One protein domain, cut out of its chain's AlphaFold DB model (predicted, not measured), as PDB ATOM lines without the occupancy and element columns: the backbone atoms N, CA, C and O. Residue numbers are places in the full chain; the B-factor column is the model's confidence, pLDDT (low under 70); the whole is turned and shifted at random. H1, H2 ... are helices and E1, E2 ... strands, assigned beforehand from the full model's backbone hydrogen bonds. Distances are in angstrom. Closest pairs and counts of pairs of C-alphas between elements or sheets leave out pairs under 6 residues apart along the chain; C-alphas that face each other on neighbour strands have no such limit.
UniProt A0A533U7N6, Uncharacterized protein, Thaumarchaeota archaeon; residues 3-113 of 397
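What this domain is: This is residues 3 to 113 of the 397 residues of an uncharacterized protein of Thaumarchaeota archaeon (UniProt A0A533U7N6). What shape do these atoms make? They make a sandwich whose two sheets are only partly face to face: a larger, twisted sheet of E2, E1, E6 and E7, and a smaller one of E3, E5 and E4. H1, residues 62 to 67, sticks out, and residues 3 to 16 have no named element. How is it made up? The printed part has 111 residues, with seven named strands and two named helices in the order E1 E2 E3 E4 H1 E5 H2 E6 E7, and the class is mostly strand. The larger sheet, in the order E2 E1 E6 E7, is antiparallel, and the smaller, E3 E5 E4, is mixed; the whole is compact, with a radius of gyration of the C-alphas of 14.6 A and spans of 39 by 32 by 20 A.

How they stand to each other: Where does the first stretch pair? Residues 3 to 4 pair, antiparallel, with residues 41 to 42 of E3, residues 41 to 48. How is the larger sheet built? E1, residues 17 to 25, and E2, residues 28 to 37, are a hairpin, antiparallel at 164 degrees, with N 19 and O 35 2.9 A apart. E1 and E6, residues 85 to 95, are antiparallel at 157 degrees, with N 20 and O 92 2.8 A apart. E6 and E7, residues 102 to 113, are a hairpin, antiparallel at 165 degrees, with N 89 and O 109 2.7 A apart. And the smaller sheet? E5, residues 73 to 78, is parallel to E3 at 23 degrees, with N 45 and O 74 2.8 A apart. It is antiparallel to E4, residues 55 to 58, at 169 degrees, with N 57 and O 75 2.9 A apart. How do sheets and helices stand? The sheets form a sandwich, two sheets face to face, with best planes 41 degrees apart; E2 and E4 are near each other. H1, residues 62 to 67, stands free and is on neither sheet, and each of its O i to N i+4 pairs is within hydrogen-bond range. H2, residues 79 to 82, too short for such a pair, only grazes both sheets; its closest C-alphas to E3 are Phe 81 and Pro 48, 4.8 A apart.

Where its parts are: Where do the strands begin and end? E1 begins at C-alpha 17, (176.368, 61.822, 131.324), and E7 ends at C-alpha 113, (203.054, 66.197, 126.546). How long are they? From first to last C-alpha, E1 measures 25.7 A, E2 27.3 A, E3 23.1 A, E6 30.9 A and E7 33.4 A, and E7 bends by 51 degrees at residue 105.

The domain as a whole: How far does it reach? The C-alphas farthest apart are those of Asp 9 and Ser 51, 44.9 A. Are there cuts or long links? The printed part has no cut, and no link is long. Where is confidence low? Residues 60 to 68 are under 70, and the mean pLDDT of the printed part is 89.0.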
ATOM      1  N   PHE A   3     187.403  60.061 126.628       84.94
ATOM      2  CA  PHE A   3     186.961  59.616 127.949       84.94
ATOM      3  C   PHE A   3     185.671  58.825 127.816       84.94
ATOM      4  O   PHE A   3     184.748  59.255 127.133       84.94
ATOM      5  N   LEU A   4     185.587  57.705 128.520       89.75
ATOM      6  CA  LEU A   4     184.396  56.873 128.546       89.75
ATOM      7  C   LEU A   4     184.050  56.566 129.997       89.75
ATOM      8  O   LEU A   4     184.891  56.045 130.732       89.75
ATOM      9  N   LEU A   5     182.827  56.898 130.412       88.31
ATOM     10  CA  LEU A   5     182.322  56.507 131.722       88.31
ATOM     11  C   LEU A   5     181.613  55.158 131.593       88.31
ATOM     12  O   LEU A   5     180.533  55.083 131.009       88.31
ATOM     13  N   ILE A   6     182.228  54.109 132.133       91.06
ATOM     14  CA  ILE A   6     181.697  52.743 132.096       91.06
ATOM     15  C   ILE A   6     181.288  52.265 133.482       91.06
ATOM     16  O   ILE A   6     181.920  52.599 134.489       91.06
ATOM     17  N   ASP A   7     180.246  51.450 133.515       88.88
ATOM     18  CA  ASP A   7     179.874  50.663 134.679       88.88
ATOM     19  C   ASP A   7     180.863  49.499 134.853       88.88
ATOM     20  O   ASP A   7     181.162  48.770 133.905       88.88
ATOM     21  N   ALA A   8     181.411  49.341 136.058       88.69
ATOM     22  CA  ALA A   8     182.480  48.376 136.305       88.69
ATOM     23  C   ALA A   8     182.005  46.915 136.229       88.69
ATOM     24  O   ALA A   8     182.799  46.043 135.872       88.69
ATOM     25  N   ASP A   9     180.731  46.648 136.522       91.75
ATOM     26  CA  ASP A   9     180.186  45.291 136.566       91.75
ATOM     27  C   ASP A   9     179.763  44.825 135.168       91.75
ATOM     28  O   ASP A   9     180.115  43.733 134.722       91.75
ATOM     29  N   SER A  10     179.031  45.674 134.448       92.31
ATOM     30  CA  SER A  10     178.493  45.370 133.117       92.31
ATOM     31  C   SER A  10     179.438  45.723 131.965       92.31
ATOM     32  O   SER A  10     179.219  45.272 130.836       92.31
ATOM     33  N   GLN A  11     180.474  46.531 132.227       91.31
ATOM     34  CA  GLN A  11     181.397  47.078 131.223       91.31
ATOM     35  C   GLN A  11     180.685  47.885 130.120       91.31
ATOM     36  O   GLN A  11     181.226  48.066 129.029       91.31
ATOM     37  N   GLN A  12     179.464  48.364 130.386       91.12
ATOM     38  CA  GLN A  12     178.695  49.187 129.455       91.12
ATOM     39  C   GLN A  12     178.871  50.681 129.765       91.12
ATOM     40  O   GLN A  12     178.982  51.049 130.938       91.12
ATOM     41  N   PRO A  13     178.884  51.560 128.746       91.56
ATOM     42  CA  PRO A  13     178.848  53.001 128.962       91.56
ATOM     43  C   PRO A  13     177.553  53.441 129.646       91.56
ATOM     44  O   PRO A  13     176.473  52.950 129.313       91.56
ATOM     45  N   PHE A  14     177.645  54.404 130.561       92.94
ATOM     46  CA  PHE A  14     176.458  55.101 131.058       92.94
ATOM     47  C   PHE A  14     175.909  56.040 129.982       92.94
ATOM     48  O   PHE A  14     176.682  56.747 129.343       92.94
ATOM     49  N   SER A  15     174.589  56.101 129.808       92.50
ATOM     50  CA  SER A  15     173.952  57.138 128.985       92.50
ATOM     51  C   SER A  15     173.838  58.468 129.736       92.50
ATOM     52  O   SER A  15     173.987  58.510 130.962       92.50
ATOM     53  N   ASP A  16     173.559  59.546 129.003       93.25
ATOM     54  CA  ASP A  16     173.144  60.859 129.529       93.25
ATOM     55  C   ASP A  16     174.041  61.385 130.662       93.25
ATOM     56  O   ASP A  16     173.623  61.668 131.795       93.25
ATOM     57  N   VAL A  17     175.333  61.465 130.358       94.88
ATOM     58  CA  VAL A  17     176.368  61.822 131.324       94.88
ATOM     59  C   VAL A  17     176.685  63.306 131.214       94.88
ATOM     60  O   VAL A  17     176.978  63.813 130.131       94.88
ATOM     61  N   THR A  18     176.718  63.989 132.357       95.25
ATOM     62  CA  THR A  18     177.249  65.352 132.475       95.25
ATOM     63  C   THR A  18     178.525  65.328 133.299       95.25
ATOM     64  O   THR A  18     178.530  64.837 134.431       95.25
ATOM     65  N   VAL A  19     179.600  65.913 132.775       95.12
ATOM     66  CA  VAL A  19     180.866  66.092 133.494       95.12
ATOM     67  C   VAL A  19     181.292  67.552 133.504       95.12
ATOM     68  O   VAL A  19     181.224  68.240 132.494       95.12
ATOM     69  N   SER A  20     181.799  68.030 134.636       95.56
ATOM     70  CA  SER A  20     182.569  69.271 134.706       95.56
ATOM     71  C   SER A  20     184.049  68.927 134.677       95.56
ATOM     72  O   SER A  20     184.536  68.258 135.590       95.56
ATOM     73  N   ILE A  21     184.777  69.427 133.683       94.62
ATOM     74  CA  ILE A  21     186.226  69.235 133.568       94.62
ATOM     75  C   ILE A  21     186.913  70.578 133.775       94.62
ATOM     76  O   ILE A  21     186.600  71.548 133.090       94.62
ATOM     77  N   SER A  22     187.865  70.625 134.702       95.38
ATOM     78  CA  SER A  22     188.781  71.750 134.900       95.38
ATOM     79  C   SER A  22     190.204  71.315 134.580       95.38
ATOM     80  O   SER A  22     190.644  70.269 135.056       95.38
ATOM     81  N   VAL A  23     190.921  72.115 133.795       93.75
ATOM     82  CA  VAL A  23     192.282  71.816 133.335       93.75
ATOM     83  C   VAL A  23     193.265  72.814 133.924       93.75
ATOM     84  O   VAL A  23     193.014  74.020 133.922       93.75
ATOM     85  N   PHE A  24     194.394  72.310 134.406       93.50
ATOM     86  CA  PHE A  24     195.446  73.071 135.065       93.50
ATOM     87  C   PHE A  24     196.812  72.700 134.490       93.50
ATOM     88  O   PHE A  24     197.031  71.551 134.111       93.50
ATOM     89  N   LYS A  25     197.744  73.650 134.497       90.94
ATOM     90  CA  LYS A  25     199.173  73.413 134.252       90.94
ATOM     91  C   LYS A  25     199.964  74.174 135.308       90.94
ATOM     92  O   LYS A  25     199.781  75.384 135.458       90.94
ATOM     93  N   GLY A  26     200.753  73.452 136.106       86.69
ATOM     94  CA  GLY A  26     201.175  73.956 137.415       86.69
ATOM     95  C   GLY A  26     199.964  74.476 138.200       86.69
ATOM     96  O   GLY A  26     198.862  73.927 138.092       86.69
ATOM     97  N   ASP A  27     200.119  75.578 138.922       86.38
ATOM     98  CA  ASP A  27     199.028  76.176 139.709       86.38
ATOM     99  C   ASP A  27     198.078  77.064 138.889       86.38
ATOM    100  O   ASP A  27     197.120  77.630 139.418       86.38
ATOM    101  N   LYS A  28     198.298  77.167 137.573       90.00
ATOM    102  CA  LYS A  28     197.468  77.970 136.677       90.00
ATOM    103  C   LYS A  28     196.283  77.154 136.164       90.00
ATOM    104  O   LYS A  28     196.459  76.148 135.476       90.00
ATOM    105  N   ALA A  29     195.069  77.630 136.435       92.12
ATOM    106  CA  ALA A  29     193.872  77.157 135.747       92.12
ATOM    107  C   ALA A  29     193.908  77.613 134.280       92.12
ATOM    108  O   ALA A  29     194.120  78.792 133.995       92.12
ATOM    109  N   LEU A  30     193.727  76.671 133.355       91.50
ATOM    110  CA  LEU A  30     193.746  76.928 131.918       91.50
ATOM    111  C   LEU A  30     192.336  77.162 131.379       91.50
ATOM    112  O   LEU A  30     192.094  78.169 130.723       91.50
ATOM    113  N   PHE A  31     191.413  76.244 131.668       92.62
ATOM    114  CA  PHE A  31     189.990  76.387 131.361       92.62
ATOM    115  C   PHE A  31     189.152  75.416 132.197       92.62
ATOM    116  O   PHE A  31     189.667  74.454 132.772       92.62
ATOM    117  N   GLY A  32     187.844  75.650 132.237       93.75
ATOM    118  CA  GLY A  32     186.877  74.702 132.768       93.75
ATOM    119  C   GLY A  32     185.583  74.747 131.970       93.75
ATOM    120  O   GLY A  32     185.185  75.815 131.509       93.75
ATOM    121  N   HIS A  33     184.948  73.594 131.778       94.56
ATOM    122  CA  HIS A  33     183.709  73.503 131.012       94.56
ATOM    123  C   HIS A  33     182.857  72.311 131.447       94.56
ATOM    124  O   HIS A  33     183.370  71.329 131.994       94.56
ATOM    125  N   ILE A  34     181.551  72.424 131.207       94.12
ATOM    126  CA  ILE A  34     180.584  71.352 131.426       94.12
ATOM    127  C   ILE A  34     180.344  70.672 130.086       94.12
ATOM    128  O   ILE A  34     179.880  71.305 129.145       94.12
ATOM    129  N   PHE A  35     180.651  69.387 130.018       93.00
ATOM    130  CA  PHE A  35     180.452  68.555 128.846       93.00
ATOM    131  C   PHE A  35     179.288  67.605 129.102       93.00
ATOM    132  O   PHE A  35     179.169  67.035 130.189       93.00
ATOM    133  N   LYS A  36     178.463  67.406 128.080       93.19
ATOM    134  CA  LYS A  36     177.386  66.416 128.051       93.19
ATOM    135  C   LYS A  36     177.616  65.388 126.947       93.19
ATOM    136  O   LYS A  36     178.247  65.697 125.931       93.19
ATOM    137  N   SER A  37     177.147  64.167 127.172       92.94
ATOM    138  CA  SER A  37     177.158  63.091 126.181       92.94
ATOM    139  C   SER A  37     176.015  62.123 126.442       92.94
ATOM    140  O   SER A  37     175.979  61.480 127.495       92.94
ATOM    141  N   ASP A  38     175.149  61.943 125.445       91.88
ATOM    142  CA  ASP A  38     174.025  60.999 125.512       91.88
ATOM    143  C   ASP A  38     174.521  59.544 125.603       91.88
ATOM    144  O   ASP A  38     173.868  58.672 126.165       91.88
ATOM    145  N   SER A  39     175.724  59.276 125.083       90.81
ATOM    146  CA  SER A  39     176.348  57.943 125.069       90.81
ATOM    147  C   SER A  39     177.340  57.694 126.211       90.81
ATOM    148  O   SER A  39     177.932  56.616 126.275       90.81
ATOM    149  N   GLY A  40     177.625  58.712 127.030       90.31
ATOM    150  CA  GLY A  40     178.704  58.689 128.029       90.31
ATOM    151  C   GLY A  40     180.125  58.666 127.466       90.31
ATOM    152  O   GLY A  40     181.090  58.637 128.236       90.31
ATOM    153  N   ASN A  41     180.274  58.686 126.138       91.69
ATOM    154  CA  ASN A  41     181.553  58.788 125.448       91.69
ATOM    155  C   ASN A  41     181.868  60.251 125.116       91.69
ATOM    156  O   ASN A  41     181.041  60.941 124.517       91.69
ATOM    157  N   PHE A  42     183.066  60.712 125.464       92.62
ATOM    158  CA  PHE A  42     183.526  62.080 125.250       92.62
ATOM    159  C   PHE A  42     184.782  62.096 124.385       92.62
ATOM    160  O   PHE A  42     185.874  61.753 124.844       92.62
ATOM    161  N   LEU A  43     184.646  62.571 123.150       92.31
ATOM    162  CA  LEU A  43     185.753  62.751 122.223       92.31
ATOM    163  C   LEU A  43     186.131  64.231 122.151       92.31
ATOM    164  O   LEU A  43     185.402  65.039 121.584       92.31
ATOM    165  N   ILE A  44     187.288  64.575 122.708       91.00
ATOM    166  CA  ILE A  44     187.780  65.951 122.780       91.00
ATOM    167  C   ILE A  44     189.006  66.108 121.880       91.00
ATOM    168  O   ILE A  44     190.057  65.502 122.125       91.00
ATOM    169  N   SER A  45     188.882  66.950 120.861       91.31
ATOM    170  CA  SER A  45     189.963  67.357 119.963       91.31
ATOM    171  C   SER A  45     190.538  68.690 120.433       91.31
ATOM    172  O   SER A  45     189.797  69.653 120.604       91.31
ATOM    173  N   ALA A  46     191.850  68.757 120.652       89.69
ATOM    174  CA  ALA A  46     192.531  69.983 121.065       89.69
ATOM    175  C   ALA A  46     193.321  70.566 119.889       89.69
ATOM    176  O   ALA A  46     194.088  69.845 119.251       89.69
ATOM    177  N   PHE A  47     193.144  71.859 119.617       91.00
ATOM    178  CA  PHE A  47     193.818  72.563 118.530       91.00
ATOM    179  C   PHE A  47     194.615  73.764 119.059       91.00
ATOM    180  O   PHE A  47     194.026  74.669 119.660       91.00
ATOM    181  N   PRO A  48     195.933  73.813 118.814       90.31
ATOM    182  CA  PRO A  48     196.746  74.982 119.132       90.31
ATOM    183  C   PRO A  48     196.288  76.230 118.365       90.31
ATOM    184  O   PRO A  48     195.803  76.144 117.236       90.31
ATOM    185  N   GLN A  49     196.449  77.399 118.985       91.06
ATOM    186  CA  GLN A  49     196.220  78.716 118.375       91.06
ATOM    187  C   GLN A  49     197.315  79.686 118.814       91.06
ATOM    188  O   GLN A  49     197.779  79.603 119.938       91.06
ATOM    189  N   GLU A  50     197.726  80.638 117.981       88.69
ATOM    190  CA  GLU A  50     198.802  81.569 118.363       88.69
ATOM    191  C   GLU A  50     198.404  82.521 119.501       88.69
ATOM    192  O   GLU A  50     199.213  82.852 120.363       88.69
ATOM    193  N   SER A  51     197.147  82.963 119.515       87.19
ATOM    194  CA  SER A  51     196.616  83.916 120.490       87.19
ATOM    195  C   SER A  51     195.098  83.765 120.638       87.19
ATOM    196  O   SER A  51     194.469  83.010 119.896       87.19
ATOM    197  N   GLY A  52     194.517  84.485 121.602       88.94
ATOM    198  CA  GLY A  52     193.084  84.463 121.900       88.94
ATOM    199  C   GLY A  52     192.733  83.682 123.166       88.94
ATOM    200  O   GLY A  52     193.600  83.144 123.856       88.94
ATOM    201  N   GLU A  53     191.443  83.659 123.488       88.88
ATOM    202  CA  GLU A  53     190.904  82.895 124.612       88.88
ATOM    203  C   GLU A  53     190.608  81.446 124.211       88.88
ATOM    204  O   GLU A  53     190.471  81.120 123.031       88.88
ATOM    205  N   VAL A  54     190.497  80.566 125.208       92.31
ATOM    206  CA  VAL A  54     190.099  79.178 124.967       92.31
ATOM    207  C   VAL A  54     188.652  79.153 124.477       92.31
ATOM    208  O   VAL A  54     187.747  79.614 125.168       92.31
ATOM    209  N   SER A  55     188.433  78.574 123.301       92.50
ATOM    210  CA  SER A  55     187.104  78.349 122.730       92.50
ATOM    211  C   SER A  55     186.769  76.862 122.746       92.50
ATOM    212  O   SER A  55     187.635  76.024 122.496       92.50
ATOM    213  N   ILE A  56     185.517  76.533 123.059       92.44
ATOM    214  CA  ILE A  56     185.016  75.159 123.136       92.44
ATOM    215  C   ILE A  56     183.755  75.085 122.288       92.44
ATOM    216  O   ILE A  56     182.859  75.912 122.451       92.44
ATOM    217  N   ASN A  57     183.697  74.117 121.377       90.75
ATOM    218  CA  ASN A  57     182.563  73.929 120.484       90.75
ATOM    219  C   ASN A  57     182.146  72.459 120.439       90.75
ATOM    220  O   ASN A  57     182.976  71.595 120.164       90.75
ATOM    221  N   GLU A  58     180.867  72.183 120.669       89.56
ATOM    222  CA  GLU A  58     180.296  70.847 120.514       89.56
ATOM    223  C   GLU A  58     179.911  70.597 119.048       89.56
ATOM    224  O   GLU A  58     179.307  71.442 118.376       89.56
ATOM    225  N   TRP A  59     180.229  69.414 118.529       82.38
ATOM    226  CA  TRP A  59     179.741  68.997 117.219       82.38
ATOM    227  C   TRP A  59     178.231  68.743 117.279       82.38
ATOM    228  O   TRP A  59     177.743  68.041 118.159       82.38
ATOM    229  N   GLY A  60     177.499  69.287 116.306       69.75
ATOM    230  CA  GLY A  60     176.030  69.339 116.314       69.75
ATOM    231  C   GLY A  60     175.486  70.769 116.425       69.75
ATOM    232  O   GLY A  60     174.380  71.036 115.954       69.75
ATOM    233  N   GLY A  61     176.302  71.716 116.912       60.25
ATOM    234  CA  GLY A  61     176.003  73.154 116.918       60.25
ATOM    235  C   GLY A  61     174.781  73.537 117.764       60.25
ATOM    236  O   GLY A  61     174.329  72.772 118.598       60.25
ATOM    237  N   VAL A  62     174.202  74.721 117.521       54.38
ATOM    238  CA  VAL A  62     173.040  75.290 118.258       54.38
ATOM    239  C   VAL A  62     171.843  74.323 118.362       54.38
ATOM    240  O   VAL A  62     171.023  74.440 119.269       54.38
ATOM    241  N   PHE A  63     171.750  73.342 117.461       53.56
ATOM    242  CA  PHE A  63     170.696  72.334 117.457       53.56
ATOM    243  C   PHE A  63     170.859  71.257 118.541       53.56
ATOM    244  O   PHE A  63     169.831  70.740 118.972       53.56
ATOM    245  N   SER A  64     172.072  70.970 119.044       58.81
ATOM    246  CA  SER A  64     172.265  70.057 120.189       58.81
ATOM    247  C   SER A  64     171.562  70.593 121.434       58.81
ATOM    248  O   SER A  64     170.766  69.904 122.063       58.81
ATOM    249  N   SER A  65     171.751  71.883 121.714       55.09
ATOM    250  CA  SER A  65     171.150  72.558 122.866       55.09
ATOM    251  C   SER A  65     169.643  72.822 122.728       55.09
ATOM    252  O   SER A  65     168.987  73.033 123.744       55.09
ATOM    253  N   VAL A  66     169.093  72.858 121.507       59.91
ATOM    254  CA  VAL A  66     167.650  73.080 121.258       59.91
ATOM    255  C   VAL A  66     166.871  71.764 121.208       59.91
ATOM    256  O   VAL A  66     165.712  71.731 121.613       59.91
ATOM    257  N   LEU A  67     167.492  70.689 120.716       66.44
ATOM    258  CA  LEU A  67     166.894  69.352 120.635       66.44
ATOM    259  C   LEU A  67     167.258  68.456 121.828       66.44
ATOM    260  O   LEU A  67     166.797  67.321 121.873       66.44
ATOM    261  N   ASP A  68     168.069  68.969 122.759       69.19
ATOM    262  CA  ASP A  68     168.638  68.259 123.913       69.19
ATOM    263  C   ASP A  68     169.343  66.946 123.520       69.19
ATOM    264  O   ASP A  68     169.164  65.908 124.148       69.19
ATOM    265  N   GLN A  69     170.119  66.999 122.433       77.00
ATOM    266  CA  GLN A  69     170.903  65.878 121.908       77.00
ATOM    267  C   GLN A  69     172.385  66.215 121.977       77.00
ATOM    268  O   GLN A  69     172.837  67.095 121.243       77.00
ATOM    269  N   HIS A  70     173.147  65.506 122.803       83.12
ATOM    270  CA  HIS A  70     174.549  65.815 123.075       83.12
ATOM    271  C   HIS A  70     175.457  64.760 122.455       83.12
ATOM    272  O   HIS A  70     175.468  63.587 122.842       83.12
ATOM    273  N   SER A  71     176.268  65.181 121.483       83.69
ATOM    274  CA  SER A  71     177.076  64.264 120.668       83.69
ATOM    275  C   SER A  71     178.261  63.669 121.426       83.69
ATOM    276  O   SER A  71     178.851  62.682 120.977       83.69
ATOM    277  N   GLY A  72     178.659  64.305 122.532       88.88
ATOM    278  CA  GLY A  72     179.881  63.972 123.256       88.88
ATOM    279  C   GLY A  72     181.163  64.371 122.518       88.88
ATOM    280  O   GLY A  72     182.255  64.061 122.991       88.88
ATOM    281  N   LYS A  73     181.083  65.044 121.363       92.00
ATOM    282  CA  LYS A  73     182.246  65.419 120.545       92.00
ATOM    283  C   LYS A  73     182.507  66.917 120.637       92.00
ATOM    284  O   LYS A  73     181.631  67.713 120.313       92.00
ATOM    285  N   TYR A  74     183.722  67.294 121.027       92.75
ATOM    286  CA  TYR A  74     184.087  68.684 121.284       92.75
ATOM    287  C   TYR A  74     185.420  69.052 120.640       92.75
ATOM    288  O   TYR A  74     186.401  68.316 120.759       92.75
ATOM    289  N   ASP A  75     185.471  70.240 120.048       93.56
ATOM    290  CA  ASP A  75     186.707  70.896 119.643       93.56
ATOM    291  C   ASP A  75     187.054  71.977 120.662       93.56
ATOM    292  O   ASP A  75     186.249  72.868 120.937       93.56
ATOM    293  N   ILE A  76     188.269  71.920 121.197       92.69
ATOM    294  CA  ILE A  76     188.819  72.932 122.093       92.69
ATOM    295  C   ILE A  76     189.988  73.592 121.383       92.69
ATOM    296  O   ILE A  76     190.917  72.912 120.950       92.69
ATOM    297  N   LYS A  77     189.959  74.915 121.261       93.88
ATOM    298  CA  LYS A  77     191.028  75.684 120.625       93.88
ATOM    299  C   LYS A  77     191.579  76.712 121.591       93.88
ATOM    300  O   LYS A  77     190.805  77.326 122.320       93.88
ATOM    301  N   GLY A  78     192.891  76.904 121.596       91.38
ATOM    302  CA  GLY A  78     193.501  77.974 122.374       91.38
ATOM    303  C   GLY A  78     195.026  77.907 122.420       91.38
ATOM    304  O   GLY A  78     195.616  76.862 122.128       91.38
ATOM    305  N   PRO A  79     195.681  79.001 122.839       89.12
ATOM    306  CA  PRO A  79     197.140  79.084 122.905       89.12
ATOM    307  C   PRO A  79     197.770  78.190 123.964       89.12
ATOM    308  O   PRO A  79     198.958  77.887 123.897       89.12
ATOM    309  N   ILE A  80     196.970  77.709 124.914       85.56
ATOM    310  CA  ILE A  80     197.424  76.784 125.951       85.56
ATOM    311  C   ILE A  80     198.008  75.486 125.377       85.56
ATOM    312  O   ILE A  80     198.857  74.895 126.025       85.56
ATOM    313  N   PHE A  81     197.616  75.068 124.167       86.31
ATOM    314  CA  PHE A  81     198.091  73.826 123.548       86.31
ATOM    315  C   PHE A  81     199.395  73.983 122.746       86.31
ATOM    316  O   PHE A  81     199.841  73.018 122.136       86.31
ATOM    317  N   ASN A  82     200.018  75.170 122.747       87.50
ATOM    318  CA  ASN A  82     201.313  75.407 122.087       87.50
ATOM    319  C   ASN A  82     202.519  74.974 122.932       87.50
ATOM    320  O   ASN A  82     203.653  75.165 122.507       87.50
ATOM    321  N   SER A  83     202.290  74.468 124.142       88.75
ATOM    322  CA  SER A  83     203.353  74.083 125.069       88.75
ATOM    323  C   SER A  83     203.157  72.649 125.547       88.75
ATOM    324  O   SER A  83     202.020  72.220 125.761       88.75
ATOM    325  N   GLY A  84     204.251  71.922 125.729       92.44
ATOM    326  CA  GLY A  84     204.277  70.617 126.381       92.44
ATOM    327  C   GLY A  84     204.106  70.727 127.900       92.44
ATOM    328  O   GLY A  84     203.556  71.701 128.416       92.44
ATOM    329  N   GLY A  85     204.538  69.711 128.636       94.00
ATOM    330  CA  GLY A  85     204.439  69.622 130.092       94.00
ATOM    331  C   GLY A  85     203.240  68.827 130.614       94.00
ATOM    332  O   GLY A  85     202.534  68.149 129.861       94.00
ATOM    333  N   LEU A  86     203.014  68.917 131.928       94.25
ATOM    334  CA  LEU A  86     201.990  68.163 132.647       94.25
ATOM    335  C   LEU A  86     200.671  68.941 132.743       94.25
ATOM    336  O   LEU A  86     200.544  69.938 133.460       94.25
ATOM    337  N   TYR A  87     199.642  68.424 132.080       93.31
ATOM    338  CA  TYR A  87     198.273  68.919 132.162       93.31
ATOM    339  C   TYR A  87     197.483  68.089 133.164       93.31
ATOM    340  O   TYR A  87     197.369  66.874 133.018       93.31
ATOM    341  N   ARG A  88     196.904  68.739 134.173       93.31
ATOM    342  CA  ARG A  88     196.089  68.098 135.212       93.31
ATOM    343  C   ARG A  88     194.617  68.389 134.964       93.31
ATOM    344  O   ARG A  88     194.230  69.542 134.805       93.31
ATOM    345  N   PHE A  89     193.799  67.353 134.986       93.19
ATOM    346  CA  PHE A  89     192.364  67.393 134.754       93.19
ATOM    347  C   PHE A  89     191.652  66.998 136.042       93.19
ATOM    348  O   PHE A  89     191.839  65.890 136.546       93.19
ATOM    349  N   LYS A  90     190.807  67.887 136.557       95.00
ATOM    350  CA  LYS A  90     189.831  67.569 137.597       95.00
ATOM    351  C   LYS A  90     188.486  67.340 136.925       95.00
ATOM    352  O   LYS A  90     187.917  68.274 136.364       95.00
ATOM    353  N   ILE A  91     187.995  66.111 136.982       94.62
ATOM    354  CA  ILE A  91     186.760  65.676 136.332       94.62
ATOM    355  C   ILE A  91     185.736  65.382 137.423       94.62
ATOM    356  O   ILE A  91     185.944  64.478 138.228       94.62
ATOM    357  N   ASN A  92     184.630  66.119 137.445       96.44
ATOM    358  CA  ASN A  92     183.493  65.841 138.320       96.44
ATOM    359  C   ASN A  92     182.346  65.302 137.470       96.44
ATOM    360  O   ASN A  92     181.863  66.008 136.588       96.44
ATOM    361  N   VAL A  93     181.903  64.078 137.735       95.62
ATOM    362  CA  VAL A  93     180.673  63.533 137.156       95.62
ATOM    363  C   VAL A  93     179.508  64.114 137.942       95.62
ATOM    364  O   VAL A  93     179.444  63.931 139.159       95.62
ATOM    365  N   LEU A  94     178.641  64.840 137.239       96.56
ATOM    366  CA  LEU A  94     177.497  65.558 137.794       96.56
ATOM    367  C   LEU A  94     176.199  64.770 137.616       96.56
ATOM    368  O   LEU A  94     175.345  64.812 138.495       96.56
ATOM    369  N   THR A  95     176.053  64.052 136.498       95.75
ATOM    370  CA  THR A  95     174.887  63.200 136.204       95.75
ATOM    371  C   THR A  95     175.332  61.911 135.514       95.75
ATOM    372  O   THR A  95     176.354  61.919 134.821       95.75
ATOM    373  N   MET A  96     174.603  60.805 135.702       93.62
ATOM    374  CA  MET A  96     174.846  59.540 134.986       93.62
ATOM    375  C   MET A  96     173.557  58.723 134.814       93.62
ATOM    376  O   MET A  96     172.737  58.661 135.730       93.62
ATOM    377  N   GLY A  97     173.379  58.070 133.664       92.00
ATOM    378  CA  GLY A  97     172.210  57.239 133.330       92.00
ATOM    379  C   GLY A  97     170.928  58.024 133.021       92.00
ATOM    380  O   GLY A  97     169.966  57.454 132.519       92.00
ATOM    381  N   SER A  98     170.909  59.315 133.350       92.19
ATOM    382  CA  SER A  98     169.907  60.320 133.003       92.19
ATOM    383  C   SER A  98     170.470  61.693 133.390       92.19
ATOM    384  O   SER A  98     171.142  61.810 134.421       92.19
ATOM    385  N   TYR A  99     170.155  62.745 132.629       92.44
ATOM    386  CA  TYR A  99     170.534  64.124 132.972       92.44
ATOM    387  C   TYR A  99     169.897  64.641 134.274       92.44
ATOM    388  O   TYR A  99     170.409  65.592 134.861       92.44
ATOM    389  N   ASP A 100     168.841  63.995 134.770       93.88
ATOM    390  CA  ASP A 100     168.208  64.345 136.047       93.88
ATOM    391  C   ASP A 100     168.809  63.583 137.239       93.88
ATOM    392  O   ASP A 100     168.648  63.980 138.397       93.88
ATOM    393  N   ASN A 101     169.523  62.483 136.980       94.88
ATOM    394  CA  ASN A 101     170.106  61.651 138.023       94.88
ATOM    395  C   ASN A 101     171.449  62.223 138.490       94.88
ATOM    396  O   ASN A 101     172.512  61.891 137.956       94.88
ATOM    397  N   GLN A 102     171.391  63.097 139.493       96.31
ATOM    398  CA  GLN A 102     172.567  63.758 140.049       96.31
ATOM    399  C   GLN A 102     173.484  62.797 140.805       96.31
ATOM    400  O   GLN A 102     173.057  61.987 141.627       96.31
ATOM    401  N   VAL A 103     174.782  62.963 140.585       94.50
ATOM    402  CA  VAL A 103     175.845  62.214 141.251       94.50
ATOM    403  C   VAL A 103     176.988  63.146 141.631       94.50
ATOM    404  O   VAL A 103     177.111  64.262 141.135       94.50
ATOM    405  N   SER A 104     177.837  62.686 142.546       93.88
ATOM    406  CA  SER A 104     179.007  63.437 143.000       93.88
ATOM    407  C   SER A 104     180.215  62.510 143.040       93.88
ATOM    408  O   SER A 104     180.571  61.964 144.088       93.88
ATOM    409  N   LYS A 105     180.827  62.296 141.873       93.25
ATOM    410  CA  LYS A 105     182.070  61.522 141.722       93.25
ATOM    411  C   LYS A 105     183.149  62.425 141.137       93.25
ATOM    412  O   LYS A 105     182.875  63.161 140.197       93.25
ATOM    413  N   SER A 106     184.363  62.364 141.679       93.75
ATOM    414  CA  SER A 106     185.491  63.184 141.227       93.75
ATOM    415  C   SER A 106     186.688  62.306 140.898       93.75
ATOM    416  O   SER A 106     187.018  61.393 141.651       93.75
ATOM    417  N   TYR A 107     187.371  62.650 139.814       91.12
ATOM    418  CA  TYR A 107     188.581  61.994 139.340       91.12
ATOM    419  C   TYR A 107     189.643  63.046 139.038       91.12
ATOM    420  O   TYR A 107     189.335  64.120 138.520       91.12
ATOM    421  N   ASN A 108     190.894  62.726 139.359       90.62
ATOM    422  CA  ASN A 108     192.051  63.521 138.970       90.62
ATOM    423  C   ASN A 108     192.862  62.698 137.973       90.62
ATOM    424  O   ASN A 108     193.210  61.554 138.260       90.62
ATOM    425  N   VAL A 109     193.129  63.277 136.810       89.56
ATOM    426  CA  VAL A 109     193.900  62.654 135.731       89.56
ATOM    427  C   VAL A 109     195.000  63.621 135.326       89.56
ATOM    428  O   VAL A 109     194.810  64.834 135.407       89.56
ATOM    429  N   ALA A 110     196.143  63.114 134.882       90.75
ATOM    430  CA  ALA A 110     197.188  63.943 134.308       90.75
ATOM    431  C   ALA A 110     197.649  63.385 132.960       90.75
ATOM    432  O   ALA A 110     197.651  62.173 132.751       90.75
ATOM    433  N   ILE A 111     198.008  64.284 132.047       89.81
ATOM    434  CA  ILE A 111     198.555  63.961 130.731       89.81
ATOM    435  C   ILE A 111     199.841  64.754 130.564       89.81
ATOM    436  O   ILE A 111     199.826  65.980 130.663       89.81
ATOM    437  N   SER A 112     200.929  64.049 130.287       92.94
ATOM    438  CA  SER A 112     202.208  64.649 129.929       92.94
ATOM    439  C   SER A 112     202.323  64.763 128.416       92.94
ATOM    440  O   SER A 112     202.074  63.799 127.691       92.94
ATOM    441  N   ILE A 113     202.706  65.943 127.943       92.62
ATOM    442  CA  ILE A 113     203.054  66.197 126.546       92.62
ATOM    443  C   ILE A 113     204.557  66.488 126.509       92.62
ATOM    444  O   ILE A 113     204.989  67.368 127.251       92.62
TER     445      ILE A 113